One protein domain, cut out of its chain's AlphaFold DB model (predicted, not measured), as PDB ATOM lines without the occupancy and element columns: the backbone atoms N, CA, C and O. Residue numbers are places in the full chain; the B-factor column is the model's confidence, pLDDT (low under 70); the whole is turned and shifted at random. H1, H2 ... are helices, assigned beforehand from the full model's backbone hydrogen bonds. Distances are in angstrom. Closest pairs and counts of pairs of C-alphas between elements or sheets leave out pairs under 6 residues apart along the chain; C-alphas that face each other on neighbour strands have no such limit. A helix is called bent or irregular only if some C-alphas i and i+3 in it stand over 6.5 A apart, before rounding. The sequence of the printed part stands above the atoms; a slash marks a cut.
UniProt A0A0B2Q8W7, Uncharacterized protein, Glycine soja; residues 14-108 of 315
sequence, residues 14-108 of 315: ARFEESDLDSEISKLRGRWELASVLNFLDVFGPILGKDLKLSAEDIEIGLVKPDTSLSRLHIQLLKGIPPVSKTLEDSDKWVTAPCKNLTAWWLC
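This is residues 14 to 108 of the 315 residues of an uncharacterized protein of Glycine soja (UniProt A0A0B2Q8W7). Five helices form a loose, elongated model: H2, H3 and H4 make the middle, with H1 at one end and H5 at the other. H3 meets H1 on one side and H4 on the other, H2 passes close to H3 and H4 without a firm contact, and residues 14 to 20 of H1 stick out. The printed part has 95 residues with five named helices in the order H1 H2 H3 H4 H5 and no named strand, and the class is all helix. It is only just loose, close to compact, with a radius of gyration of the C-alphas of 15.2 A and spans of 45 by 28 by 27 A.

H2, residues 32 to 48, is the longest helix by residues; it has a kink of 42 degrees near residue 42 and is irregular, with C-alphas 43 and 46 lying 7.5 A apart. It is close to but not clearly touching H3, residues 56 to 64, at a steep tilt of 59 degrees, opposite ways; their closest C-alphas are those of Leu 38 and Ala 56, 7.1 A apart. H2 is also close to but not clearly touching H4, residues 68 to 79, the closest C-alphas being those of Leu 48 and Gln 76 at 6.3 A. H3 and H4 touch, about perpendicular at 78 degrees, H4 with residues 68 to 70 alone; the closest C-alphas are those of Gly 62 and Leu 70, 5.5 A apart. H1, residues 14 to 29, touches H3 with residues 21 to 28 alone, the closest C-alphas being those of Ile 25 and Glu 60 at 6.2 A; at 72 degrees the two are only just about perpendicular. H5, residues 96 to 108, is close to but not clearly touching H4 at a shallow tilt of 31 degrees, the same way, with the C-alphas of Leu 78 and Pro 98 closest at 7.0 A. H1 and H5 are apart. In H1, H3 and H4 every O i to N i+4 pair is within hydrogen-bond range; in H2 it is 11 of 13 and in H5 7 of 9.

H2 measures 22.2 A from first to last C-alpha, beginning at C-alpha 32 (-33.563, 37.069, -5.000). H1 measures 22.4 A from C-alpha 14 (-27.344, 9.883, -14.790). H3 measures 12.8 A and H4 16.9 A. H5 measures 19.7 A and ends at C-alpha 108 (-10.572, 53.877, -2.011); it is neither bent nor irregular, but only just: C-alphas 104 and 107 are 6.2 A apart.

The two C-alphas farthest apart are those of Arg 15 and Cys 108, at 49.8 A. The printed part has no cut. The link from H4 to H5, residues 80 to 95, is long. The mean pLDDT of the printed part is 74.9, and 32 residues are under 70, among them residues 14 to 19, 49 to 53 and 80 to 93.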
ATOM      1  N   ALA A  14     -27.052   8.621 -14.109       54.69
ATOM      2  CA  ALA A  14     -27.344   9.883 -14.790       54.69
ATOM      3  C   ALA A  14     -28.713  10.467 -14.388       54.69
ATOM      4  O   ALA A  14     -28.804  11.656 -14.098       54.69
ATOM      5  N   ARG A  15     -29.759   9.631 -14.281       52.31
ATOM      6  CA  ARG A  15     -31.093  10.080 -13.833       52.31
ATOM      7  C   ARG A  15     -31.126  10.551 -12.381       52.31
ATOM      8  O   ARG A  15     -31.870  11.478 -12.069       52.31
ATOM      9  N   PHE A  16     -30.370   9.905 -11.494       53.28
ATOM     10  CA  PHE A  16     -30.282  10.331 -10.096       53.28
ATOM     11  C   PHE A  16     -29.545  11.675  -9.971       53.28
ATOM     12  O   PHE A  16     -30.046  12.574  -9.298       53.28
ATOM     13  N   GLU A  17     -28.434  11.853 -10.687       60.19
ATOM     14  CA  GLU A  17     -27.661  13.104 -10.720       60.19
ATOM     15  C   GLU A  17     -28.438  14.284 -11.323       60.19
ATOM     16  O   GLU A  17     -28.341  15.407 -10.836       60.19
ATOM     17  N   GLU A  18     -29.234  14.045 -12.365       63.12
ATOM     18  CA  GLU A  18     -30.076  15.071 -12.993       63.12
ATOM     19  C   GLU A  18     -31.209  15.523 -12.055       63.12
ATOM     20  O   GLU A  18     -31.493  16.715 -11.942       63.12
ATOM     21  N   SER A  19     -31.783  14.592 -11.282       67.06
ATOM     22  CA  SER A  19     -32.819  14.914 -10.291       67.06
ATOM     23  C   SER A  19     -32.303  15.741  -9.105       67.06
ATOM     24  O   SER A  19     -33.038  16.571  -8.560       67.06
ATOM     25  N   ASP A  20     -31.040  15.544  -8.715       77.81
ATOM     26  CA  ASP A  20     -30.401  16.326  -7.654       77.81
ATOM     27  C   ASP A  20     -30.036  17.733  -8.154       77.81
ATOM     28  O   ASP A  20     -30.322  18.731  -7.490       77.81
ATOM     29  N   LEU A  21     -29.547  17.834  -9.396       79.06
ATOM     30  CA  LEU A  21     -29.290  19.116 -10.056       79.06
ATOM     31  C   LEU A  21     -30.543  19.983 -10.167       79.06
ATOM     32  O   LEU A  21     -30.509  21.162  -9.810       79.06
ATOM     33  N   ASP A  22     -31.665  19.411 -10.593       81.75
ATOM     34  CA  ASP A  22     -32.931  20.141 -10.713       81.75
ATOM     35  C   ASP A  22     -33.450  20.643  -9.355       81.75
ATOM     36  O   ASP A  22     -34.035  21.732  -9.257       81.75
ATOM     37  N   SER A  23     -33.209  19.881  -8.284       84.06
ATOM     38  CA  SER A  23     -33.523  20.277  -6.905       84.06
ATOM     39  C   SER A  23     -32.685  21.482  -6.466       84.06
ATOM     40  O   SER A  23     -33.208  22.437  -5.876       84.06
ATOM     41  N   GLU A  24     -31.391  21.485  -6.781       83.88
ATOM     42  CA  GLU A  24     -30.481  22.587  -6.465       83.88
ATOM     43  C   GLU A  24     -30.758  23.842  -7.304       83.88
ATOM     44  O   GLU A  24     -30.832  24.943  -6.744       83.88
ATOM     45  N   ILE A  25     -31.037  23.690  -8.601       85.62
ATOM     46  CA  ILE A  25     -31.458  24.785  -9.493       85.62
ATOM     47  C   ILE A  25     -32.775  25.401  -9.002       85.62
ATOM     48  O   ILE A  25     -32.907  26.625  -8.925       85.62
ATOM     49  N   SER A  26     -33.741  24.581  -8.584       83.62
ATOM     50  CA  SER A  26     -35.021  25.067  -8.046       83.62
ATOM     51  C   SER A  26     -34.838  25.901  -6.776       83.62
ATOM     52  O   SER A  26     -35.469  26.952  -6.618       83.62
ATOM     53  N   LYS A  27     -33.930  25.490  -5.881       86.44
ATOM     54  CA  LYS A  27     -33.555  26.291  -4.703       86.44
ATOM     55  C   LYS A  27     -32.887  27.604  -5.108       86.44
ATOM     56  O   LYS A  27     -33.123  28.621  -4.455       86.44
ATOM     57  N   LEU A  28     -32.063  27.596  -6.157       84.50
ATOM     58  CA  LEU A  28     -31.368  28.781  -6.658       84.50
ATOM     59  C   LEU A  28     -32.342  29.805  -7.261       84.50
ATOM     60  O   LEU A  28     -32.240  30.989  -6.949       84.50
ATOM     61  N   ARG A  29     -33.343  29.361  -8.029       86.44
ATOM     62  CA  ARG A  29     -34.409  30.222  -8.580       86.44
ATOM     63  C   ARG A  29     -35.265  30.897  -7.506       86.44
ATOM     64  O   ARG A  29     -35.813  31.970  -7.738       86.44
ATOM     65  N   GLY A  30     -35.355  30.300  -6.316       83.38
ATOM     66  CA  GLY A  30     -36.022  30.897  -5.155       83.38
ATOM     67  C   GLY A  30     -35.243  32.036  -4.483       83.38
ATOM     68  O   GLY A  30     -35.769  32.673  -3.569       83.38
ATOM     69  N   ARG A  31     -33.995  32.295  -4.895       88.75
ATOM     70  CA  ARG A  31     -33.131  33.332  -4.319       88.75
ATOM     71  C   ARG A  31     -33.248  34.634  -5.103       88.75
ATOM     72  O   ARG A  31     -33.061  34.669  -6.318       88.75
ATOM     73  N   TRP A  32     -33.497  35.733  -4.395       87.12
ATOM     74  CA  TRP A  32     -33.563  37.069  -5.000       87.12
ATOM     75  C   TRP A  32     -32.192  37.520  -5.528       87.12
ATOM     76  O   TRP A  32     -32.109  38.341  -6.441       87.12
ATOM     77  N   GLU A  33     -31.114  36.957  -4.986       89.38
ATOM     78  CA  GLU A  33     -29.739  37.218  -5.387       89.38
ATOM     79  C   GLU A  33     -29.492  36.800  -6.840       89.38
ATOM     80  O   GLU A  33     -28.902  37.572  -7.593       89.38
ATOM     81  N   LEU A  34     -29.994  35.628  -7.259       87.12
ATOM     82  CA  LEU A  34     -29.869  35.180  -8.649       87.12
ATOM     83  C   LEU A  34     -30.623  36.132  -9.584       87.12
ATOM     84  O   LEU A  34     -30.073  36.560 -10.595       87.12
ATOM     85  N   ALA A  35     -31.843  36.535  -9.216       86.38
ATOM     86  CA  ALA A  35     -32.625  37.491  -9.998       86.38
ATOM     87  C   ALA A  35     -31.910  38.848 -10.144       86.38
ATOM     88  O   ALA A  35     -31.901  39.435 -11.224       86.38
ATOM     89  N   SER A  36     -31.259  39.327  -9.080       87.81
ATOM     90  CA  SER A  36     -30.452  40.553  -9.106       87.81
ATOM     91  C   SER A  36     -29.243  40.430 -10.041       87.81
ATOM     92  O   SER A  36     -28.975  41.338 -10.829       87.81
ATOM     93  N   VAL A  37     -28.542  39.291 -10.005       86.62
ATOM     94  CA  VAL A  37     -27.402  39.008 -10.893       86.62
ATOM     95  C   VAL A  37     -27.847  38.934 -12.354       86.62
ATOM     96  O   VAL A  37     -27.216  39.559 -13.203       86.62
ATOM     97  N   LEU A  38     -28.946  38.240 -12.656       86.00
ATOM     98  CA  LEU A  38     -29.484  38.162 -14.017       86.00
ATOM     99  C   LEU A  38     -29.925  39.540 -14.530       86.00
ATOM    100  O   LEU A  38     -29.575  39.914 -15.645       86.00
ATOM    101  N   ASN A  39     -30.599  40.336 -13.695       88.44
ATOM    102  CA  ASN A  39     -30.967  41.711 -14.037       88.44
ATOM    103  C   ASN A  39     -29.732  42.594 -14.284       88.44
ATOM    104  O   ASN A  39     -29.718  43.404 -15.209       88.44
ATOM    105  N   PHE A  40     -28.671  42.437 -13.489       87.56
ATOM    106  CA  PHE A  40     -27.403  43.124 -13.730       87.56
ATOM    107  C   PHE A  40     -26.803  42.726 -15.086       87.56
ATOM    108  O   PHE A  40     -26.413  43.596 -15.862       87.56
ATOM    109  N   LEU A  41     -26.747  41.432 -15.400       83.88
ATOM    110  CA  LEU A  41     -26.183  40.955 -16.665       83.88
ATOM    111  C   LEU A  41     -26.998  41.413 -17.881       83.88
ATOM    112  O   LEU A  41     -26.399  41.722 -18.907       83.88
ATOM    113  N   ASP A  42     -28.319  41.530 -17.755       84.06
ATOM    114  CA  ASP A  42     -29.181  42.075 -18.808       84.06
ATOM    115  C   ASP A  42     -28.909  43.574 -19.041       84.06
ATOM    116  O   ASP A  42     -28.604  44.004 -20.156       84.06
ATOM    117  N   VAL A  43     -28.887  44.373 -17.967       86.44
ATOM    118  CA  VAL A  43     -28.633  45.826 -18.035       86.44
ATOM    119  C   VAL A  43     -27.224  46.147 -18.547       86.44
ATOM    120  O   VAL A  43     -27.040  47.073 -19.340       86.44
ATOM    121  N   PHE A  44     -26.214  45.398 -18.097       81.06
ATOM    122  CA  PHE A  44     -24.804  45.630 -18.429       81.06
ATOM    123  C   PHE A  44     -24.292  44.765 -19.587       81.06
ATOM    124  O   PHE A  44     -23.130  44.903 -19.985       81.06
ATOM    125  N   GLY A  45     -25.150  43.941 -20.189       77.69
ATOM    126  CA  GLY A  45     -24.836  43.111 -21.353       77.69
ATOM    127  C   GLY A  45     -24.155  43.872 -22.500       77.69
ATOM    128  O   GLY A  45     -23.144  43.392 -23.020       77.69
ATOM    129  N   PRO A  46     -24.591  45.100 -22.860       79.69
ATOM    130  CA  PRO A  46     -23.925  45.896 -23.893       79.69
ATOM    131  C   PRO A  46     -22.468  46.269 -23.571       79.69
ATOM    132  O   PRO A  46     -21.680  46.477 -24.493       79.69
ATOM    133  N   ILE A  47     -22.110  46.364 -22.286       73.81
ATOM    134  CA  ILE A  47     -20.780  46.783 -21.811       73.81
ATOM    135  C   ILE A  47     -19.841  45.582 -21.676       73.81
ATOM    136  O   ILE A  47     -18.648  45.701 -21.952       73.81
ATOM    137  N   LEU A  48     -20.376  44.424 -21.284       70.50
ATOM    138  CA  LEU A  48     -19.605  43.184 -21.145       70.50
ATOM    139  C   LEU A  48     -19.181  42.607 -22.503       70.50
ATOM    140  O   LEU A  48     -18.168  41.920 -22.594       70.50
ATOM    141  N   GLY A  49     -19.868  42.996 -23.578       65.06
ATOM    142  CA  GLY A  49     -19.517  42.643 -24.947       65.06
ATOM    143  C   GLY A  49     -20.336  41.465 -25.471       65.06
ATOM    144  O   GLY A  49     -20.849  40.635 -24.729       65.06
ATOM    145  N   LYS A  50     -20.464  41.385 -26.801       65.12
ATOM    146  CA  LYS A  50     -21.336  40.419 -27.507       65.12
ATOM    147  C   LYS A  50     -20.899  38.956 -27.369       65.12
ATOM    148  O   LYS A  50     -21.599  38.058 -27.836       65.12
ATOM    149  N   ASP A  51     -19.741  38.726 -26.762       60.31
ATOM    150  CA  ASP A  51     -19.130  37.410 -26.643       60.31
ATOM    151  C   ASP A  51     -19.737  36.609 -25.488       60.31
ATOM    152  O   ASP A  51     -19.537  35.398 -25.424       60.31
ATOM    153  N   LEU A  52     -20.499  37.234 -24.589       67.00
ATOM    154  CA  LEU A  52     -21.152  36.554 -23.477       67.00
ATOM    155  C   LEU A  52     -22.582  36.129 -23.849       67.00
ATOM    156  O   LEU A  52     -23.560  36.597 -23.279       67.00
ATOM    157  N   LYS A  53     -22.715  35.236 -24.834       69.88
ATOM    158  CA  LYS A  53     -23.977  34.519 -25.072       69.88
ATOM    159  C   LYS A  53     -24.113  33.403 -24.037       69.88
ATOM    160  O   LYS A  53     -23.894  32.243 -24.367       69.88
ATOM    161  N   LEU A  54     -24.356  33.772 -22.785       71.75
ATOM    162  CA  LEU A  54     -24.692  32.826 -21.726       71.75
ATOM    163  C   LEU A  54     -26.179  32.950 -21.447       71.75
ATOM    164  O   LEU A  54     -26.672  34.061 -21.237       71.75
ATOM    165  N   SER A  55     -26.880  31.823 -21.491       80.38
ATOM    166  CA  SER A  55     -28.280  31.772 -21.103       80.38
ATOM    167  C   SER A  55     -28.414  31.812 -19.581       80.38
ATOM    168  O   SER A  55     -27.461  31.524 -18.853       80.38
ATOM    169  N   ALA A  56     -29.602  32.157 -19.086       79.56
ATOM    170  CA  ALA A  56     -29.878  32.101 -17.652       79.56
ATOM    171  C   ALA A  56     -29.681  30.673 -17.115       79.56
ATOM    172  O   ALA A  56     -29.096  30.494 -16.050       79.56
ATOM    173  N   GLU A  57     -30.064  29.667 -17.902       82.44
ATOM    174  CA  GLU A  57     -29.893  28.249 -17.582       82.44
ATOM    175  C   GLU A  57     -28.408  27.859 -17.499       82.44
ATOM    176  O   GLU A  57     -28.015  27.142 -16.584       82.44
ATOM    177  N   ASP A  58     -27.554  28.397 -18.380       83.62
ATOM    178  CA  ASP A  58     -26.106  28.128 -18.354       83.62
ATOM    179  C   ASP A  58     -25.452  28.669 -17.072       83.62
ATOM    180  O   ASP A  58     -24.481  28.105 -16.565       83.62
ATOM    181  N   ILE A  59     -25.971  29.782 -16.543       83.25
ATOM    182  CA  ILE A  59     -25.497  30.388 -15.294       83.25
ATOM    183  C   ILE A  59     -26.002  29.588 -14.091       83.25
ATOM    184  O   ILE A  59     -25.245  29.381 -13.144       83.25
ATOM    185  N   GLU A  60     -27.254  29.131 -14.119       87.31
ATOM    186  CA  GLU A  60     -27.826  28.274 -13.075       87.31
ATOM    187  C   GLU A  60     -27.041  26.966 -12.943       87.31
ATOM    188  O   GLU A  60     -26.601  26.626 -11.843       87.31
ATOM    189  N   ILE A  61     -26.798  26.285 -14.066       84.38
ATOM    190  CA  ILE A  61     -26.019  25.045 -14.113       84.38
ATOM    191  C   ILE A  61     -24.582  25.320 -13.672       84.38
ATOM    192  O   ILE A  61     -24.094  24.641 -12.773       84.38
ATOM    193  N   GLY A  62     -23.951  26.373 -14.205       81.06
ATOM    194  CA  GLY A  62     -22.580  26.749 -13.865       81.06
ATOM    195  C   GLY A  62     -22.364  27.080 -12.382       81.06
ATOM    196  O   GLY A  62     -21.258  26.910 -11.869       81.06
ATOM    197  N   LEU A  63     -23.395  27.566 -11.680       81.94
ATOM    198  CA  LEU A  63     -23.344  27.848 -10.239       81.94
ATOM    199  C   LEU A  63     -23.473  26.591  -9.377       81.94
ATOM    200  O   LEU A  63     -22.951  26.575  -8.261       81.94
ATOM    201  N   VAL A  64     -24.169  25.571  -9.875       84.38
ATOM    202  CA  VAL A  64     -24.342  24.289  -9.190       84.38
ATOM    203  C   VAL A  64     -23.155  23.363  -9.474       84.38
ATOM    204  O   VAL A  64     -22.497  22.883  -8.550       84.38
ATOM    205  N   LYS A  65     -22.818  23.173 -10.752       83.00
ATOM    206  CA  LYS A  65     -21.632  22.450 -11.219       83.00
ATOM    207  C   LYS A  65     -20.698  23.455 -11.914       83.00
ATOM    208  O   LYS A  65     -21.080  24.038 -12.922       83.00
ATOM    209  N   PRO A  66     -19.490  23.714 -11.376       75.50
ATOM    210  CA  PRO A  66     -18.621  24.767 -11.889       75.50
ATOM    211  C   PRO A  66     -18.138  24.461 -13.311       75.50
ATOM    212  O   PRO A  66     -17.275  23.609 -13.516       75.50
ATOM    213  N   ASP A  67     -18.652  25.226 -14.273       76.44
ATOM    214  CA  ASP A  67     -18.378  25.047 -15.698       76.44
ATOM    215  C   ASP A  67     -17.372  26.060 -16.268       76.44
ATOM    216  O   ASP A  67     -17.152  27.167 -15.759       76.44
ATOM    217  N   THR A  68     -16.787  25.709 -17.417       79.12
ATOM    218  CA  THR A  68     -15.883  26.602 -18.167       79.12
ATOM    219  C   THR A  68     -16.574  27.903 -18.607       79.12
ATOM    220  O   THR A  68     -15.929  28.955 -18.666       79.12
ATOM    221  N   SER A  69     -17.892  27.878 -18.828       75.94
ATOM    222  CA  SER A  69     -18.748  29.040 -19.107       75.94
ATOM    223  C   SER A  69     -18.741  30.063 -17.965       75.94
ATOM    224  O   SER A  69     -18.570  31.264 -18.206       75.94
ATOM    225  N   LEU A  70     -18.830  29.596 -16.716       81.12
ATOM    226  CA  LEU A  70     -18.815  30.445 -15.528       81.12
ATOM    227  C   LEU A  70     -17.456  31.142 -15.370       81.12
ATOM    228  O   LEU A  70     -17.404  32.339 -15.079       81.12
ATOM    229  N   SER A  71     -16.351  30.435 -15.625       78.88
ATOM    230  CA  SER A  71     -15.004  31.028 -15.582       78.88
ATOM    231  C   SER A  71     -14.835  32.166 -16.602       78.88
ATOM    232  O   SER A  71     -14.268  33.218 -16.296       78.88
ATOM    233  N   ARG A  72     -15.416  32.010 -17.798       78.75
ATOM    234  CA  ARG A  72     -15.417  33.021 -18.863       78.75
ATOM    235  C   ARG A  72     -16.228  34.259 -18.480       78.75
ATOM    236  O   ARG A  72     -15.778  35.372 -18.754       78.75
ATOM    237  N   LEU A  73     -17.372  34.082 -17.814       81.44
ATOM    238  CA  LEU A  73     -18.158  35.184 -17.247       81.44
ATOM    239  C   LEU A  73     -17.336  35.972 -16.222       81.44
ATOM    240  O   LEU A  73     -17.236  37.196 -16.324       81.44
ATOM    241  N   HIS A  74     -16.682  35.284 -15.283       80.31
ATOM    242  CA  HIS A  74     -15.834  35.929 -14.278       80.31
ATOM    243  C   HIS A  74     -14.689  36.725 -14.914       80.31
ATOM    244  O   HIS A  74     -14.432  37.864 -14.522       80.31
ATOM    245  N   ILE A  75     -14.039  36.168 -15.939       80.12
ATOM    246  CA  ILE A  75     -13.000  36.861 -16.709       80.12
ATOM    247  C   ILE A  75     -13.541  38.148 -17.346       80.12
ATOM    248  O   ILE A  75     -12.890  39.190 -17.274       80.12
ATOM    249  N   GLN A  76     -14.724  38.109 -17.958       77.81
ATOM    250  CA  GLN A  76     -15.300  39.288 -18.607       77.81
ATOM    251  C   GLN A  76     -15.700  40.382 -17.617       77.81
ATOM    252  O   GLN A  76     -15.361  41.545 -17.840       77.81
ATOM    253  N   LEU A  77     -16.324  40.020 -16.492       80.06
ATOM    254  CA  LEU A  77     -16.621  40.973 -15.418       80.06
ATOM    255  C   LEU A  77     -15.346  41.670 -14.924       80.06
ATOM    256  O   LEU A  77     -15.315  42.887 -14.755       80.06
ATOM    257  N   LEU A  78     -14.264  40.911 -14.758       76.94
ATOM    258  CA  LEU A  78     -12.974  41.435 -14.314       76.94
ATOM    259  C   LEU A  78     -12.279  42.316 -15.360       76.94
ATOM    260  O   LEU A  78     -11.583  43.254 -14.973       76.94
ATOM    261  N   LYS A  79     -12.476  42.078 -16.664       74.38
ATOM    262  CA  LYS A  79     -12.016  43.000 -17.722       74.38
ATOM    263  C   LYS A  79     -12.738  44.351 -17.664       74.38
ATOM    264  O   LYS A  79     -12.152  45.355 -18.061       74.38
ATOM    265  N   GLY A  80     -13.967  44.385 -17.144       69.94
ATOM    266  CA  GLY A  80     -14.741  45.610 -16.933       69.94
ATOM    267  C   GLY A  80     -14.277  46.471 -15.750       69.94
ATOM    268  O   GLY A  80     -14.673  47.631 -15.667       69.94
ATOM    269  N   ILE A  81     -13.431  45.947 -14.850       68.88
ATOM    270  CA  ILE A  81     -12.951  46.660 -13.654       68.88
ATOM    271  C   ILE A  81     -11.499  47.126 -13.881       68.88
ATOM    272  O   ILE A  81     -10.585  46.298 -13.911       68.88
ATOM    273  N   PRO A  82     -11.231  48.439 -14.021       60.62
ATOM    274  CA  PRO A  82      -9.864  48.955 -14.109       60.62
ATOM    275  C   PRO A  82      -9.124  48.766 -12.773       60.62
ATOM    276  O   PRO A  82      -9.722  49.032 -11.737       60.62
ATOM    277  N   PRO A  83      -7.825  48.412 -12.735       59.06
ATOM    278  CA  PRO A  83      -6.897  48.242 -13.850       59.06
ATOM    279  C   PRO A  83      -7.029  46.873 -14.534       59.06
ATOM    280  O   PRO A  83      -6.975  45.822 -13.899       59.06
ATOM    281  N   VAL A  84      -7.130  46.889 -15.864       61.31
ATOM    282  CA  VAL A  84      -7.269  45.670 -16.672       61.31
ATOM    283  C   VAL A  84      -5.950  44.894 -16.652       61.31
ATOM    284  O   VAL A  84      -4.956  45.306 -17.256       61.31
ATOM    285  N   SER A  85      -5.914  43.767 -15.942       60.41
ATOM    286  CA  SER A  85      -4.735  42.902 -15.931       60.41
ATOM    287  C   SER A  85      -4.604  42.179 -17.277       60.41
ATOM    288  O   SER A  85      -5.533  41.503 -17.714       60.41
ATOM    289  N   LYS A  86      -3.446  42.303 -17.937       62.31
ATOM    290  CA  LYS A  86      -3.171  41.728 -19.273       62.31
ATOM    291  C   LYS A  86      -3.125  40.191 -19.300       62.31
ATOM    292  O   LYS A  86      -3.080  39.606 -20.367       62.31
ATOM    293  N   THR A  87      -3.114  39.540 -18.139       58.16
ATOM    294  CA  THR A  87      -2.912  38.090 -17.970       58.16
ATOM    295  C   THR A  87      -4.213  37.308 -17.760       58.16
ATOM    296  O   THR A  87      -4.175  36.183 -17.268       58.16
ATOM    297  N   LEU A  88      -5.365  37.912 -18.061       62.19
ATOM    298  CA  LEU A  88      -6.693  37.376 -17.746       62.19
ATOM    299  C   LEU A  88      -7.312  36.557 -18.898       62.19
ATOM    300  O   LEU A  88      -8.518  36.608 -19.113       62.19
ATOM    301  N   GLU A  89      -6.486  35.866 -19.684       62.31
ATOM    302  CA  GLU A  89      -6.943  34.984 -20.773       62.31
ATOM    303  C   GLU A  89      -7.055  33.516 -20.330       62.31
ATOM    304  O   GLU A  89      -7.870  32.782 -20.881       62.31
ATOM    305  N   ASP A  90      -6.327  33.114 -19.280       61.34
ATOM    306  CA  ASP A  90      -6.337  31.740 -18.767       61.34
ATOM    307  C   ASP A  90      -7.409  31.543 -17.672       61.34
ATOM    308  O   ASP A  90      -7.466  32.309 -16.699       61.34
ATOM    309  N   SER A  91      -8.205  30.471 -17.793       60.75
ATOM    310  CA  SER A  91      -9.340  30.107 -16.917       60.75
ATOM    311  C   SER A  91      -8.995  29.902 -15.443       60.75
ATOM    312  O   SER A  91      -9.885  29.948 -14.605       60.75
ATOM    313  N   ASP A  92      -7.728  29.700 -15.097       62.59
ATOM    314  CA  ASP A  92      -7.344  29.376 -13.715       62.59
ATOM    315  C   ASP A  92      -6.755  30.593 -12.990       62.59
ATOM    316  O   ASP A  92      -6.681  30.653 -11.761       62.59
ATOM    317  N   LYS A  93      -6.349  31.619 -13.748       66.88
ATOM    318  CA  LYS A  93      -5.702  32.819 -13.199       66.88
ATOM    319  C   LYS A  93      -6.711  33.859 -12.722       66.88
ATOM    320  O   LYS A  93      -6.347  34.701 -11.889       66.88
ATOM    321  N   TRP A  94      -7.967  33.787 -13.180       71.75
ATOM    322  CA  TRP A  94      -9.006  34.737 -12.778       71.75
ATOM    323  C   TRP A  94      -9.304  34.682 -11.286       71.75
ATOM    324  O   TRP A  94      -9.663  35.714 -10.761       71.75
ATOM    325  N   VAL A  95      -9.092  33.568 -10.576       70.56
ATOM    326  CA  VAL A  95      -9.393  33.463  -9.130       70.56
ATOM    327  C   VAL A  95      -8.519  34.406  -8.286       70.56
ATOM    328  O   VAL A  95      -8.953  34.938  -7.268       70.56
ATOM    329  N   THR A  96      -7.284  34.680  -8.724       72.81
ATOM    330  CA  THR A  96      -6.344  35.554  -7.987       72.81
ATOM    331  C   THR A  96      -6.413  37.028  -8.395       72.81
ATOM    332  O   THR A  96      -5.984  37.904  -7.640       72.81
ATOM    333  N   ALA A  97      -6.951  37.314  -9.581       70.94
ATOM    334  CA  ALA A  97      -7.131  38.662 -10.109       70.94
ATOM    335  C   ALA A  97      -8.101  39.559  -9.298       70.94
ATOM    336  O   ALA A  97      -7.712  40.695  -9.016       70.94
ATOM    337  N   PRO A  98      -9.296  39.109  -8.845       69.38
ATOM    338  CA  PRO A  98     -10.219  39.920  -8.062       69.38
ATOM    339  C   PRO A  98      -9.591  40.314  -6.741       69.38
ATOM    340  O   PRO A  98      -9.685  41.472  -6.370       69.38
ATOM    341  N   CYS A  99      -8.887  39.405  -6.058       69.62
ATOM    342  CA  CYS A  99      -8.235  39.722  -4.791       69.62
ATOM    343  C   CYS A  99      -7.216  40.862  -4.951       69.62
ATOM    344  O   CYS A  99      -7.169  41.768  -4.121       69.62
ATOM    345  N   LYS A 100      -6.439  40.873  -6.043       72.81
ATOM    346  CA  LYS A 100      -5.488  41.956  -6.349       72.81
ATOM    347  C   LYS A 100      -6.197  43.268  -6.700       72.81
ATOM    348  O   LYS A 100      -5.811  44.316  -6.188       72.81
ATOM    349  N   ASN A 101      -7.247  43.206  -7.519       69.31
ATOM    350  CA  ASN A 101      -8.024  44.386  -7.912       69.31
ATOM    351  C   ASN A 101      -8.769  45.000  -6.721       69.31
ATOM    352  O   ASN A 101      -8.692  46.206  -6.498       69.31
ATOM    353  N   LEU A 102      -9.413  44.166  -5.906       68.81
ATOM    354  CA  LEU A 102     -10.054  44.565  -4.660       68.81
ATOM    355  C   LEU A 102      -9.046  45.141  -3.681       68.81
ATOM    356  O   LEU A 102      -9.359  46.136  -3.058       68.81
ATOM    357  N   THR A 103      -7.831  44.601  -3.576       71.31
ATOM    358  CA  THR A 103      -6.798  45.194  -2.709       71.31
ATOM    359  C   THR A 103      -6.498  46.644  -3.093       71.31
ATOM    360  O   THR A 103      -6.408  47.507  -2.222       71.31
ATOM    361  N   ALA A 104      -6.392  46.929  -4.394       72.12
ATOM    362  CA  ALA A 104      -6.158  48.282  -4.892       72.12
ATOM    363  C   ALA A 104      -7.382  49.202  -4.714       72.12
ATOM    364  O   ALA A 104      -7.220  50.366  -4.355       72.12
ATOM    365  N   TRP A 105      -8.597  48.691  -4.940       69.69
ATOM    366  CA  TRP A 105      -9.842  49.465  -4.829       69.69
ATOM    367  C   TRP A 105     -10.329  49.653  -3.396       69.69
ATOM    368  O   TRP A 105     -10.945  50.668  -3.088       69.69
ATOM    369  N   TRP A 106     -10.062  48.701  -2.508       73.25
ATOM    370  CA  TRP A 106     -10.549  48.703  -1.132       73.25
ATOM    371  C   TRP A 106     -10.042  49.916  -0.359       73.25
ATOM    372  O   TRP A 106     -10.830  50.555   0.330       73.25
ATOM    373  N   LEU A 107      -8.782  50.307  -0.587       68.56
ATOM    374  CA  LEU A 107      -8.200  51.544  -0.052       68.56
ATOM    375  C   LEU A 107      -9.000  52.804  -0.429       68.56
ATOM    376  O   LEU A 107      -8.921  53.803   0.277       68.56
ATOM    377  N   CYS A 108      -9.760  52.763  -1.525       64.56
ATOM    378  CA  CYS A 108     -10.572  53.877  -2.011       64.56
ATOM    379  C   CYS A 108     -12.057  53.777  -1.623       64.56
ATOM    380  O   CYS A 108     -12.772  54.767  -1.753       64.56
TER     381      CYS A 108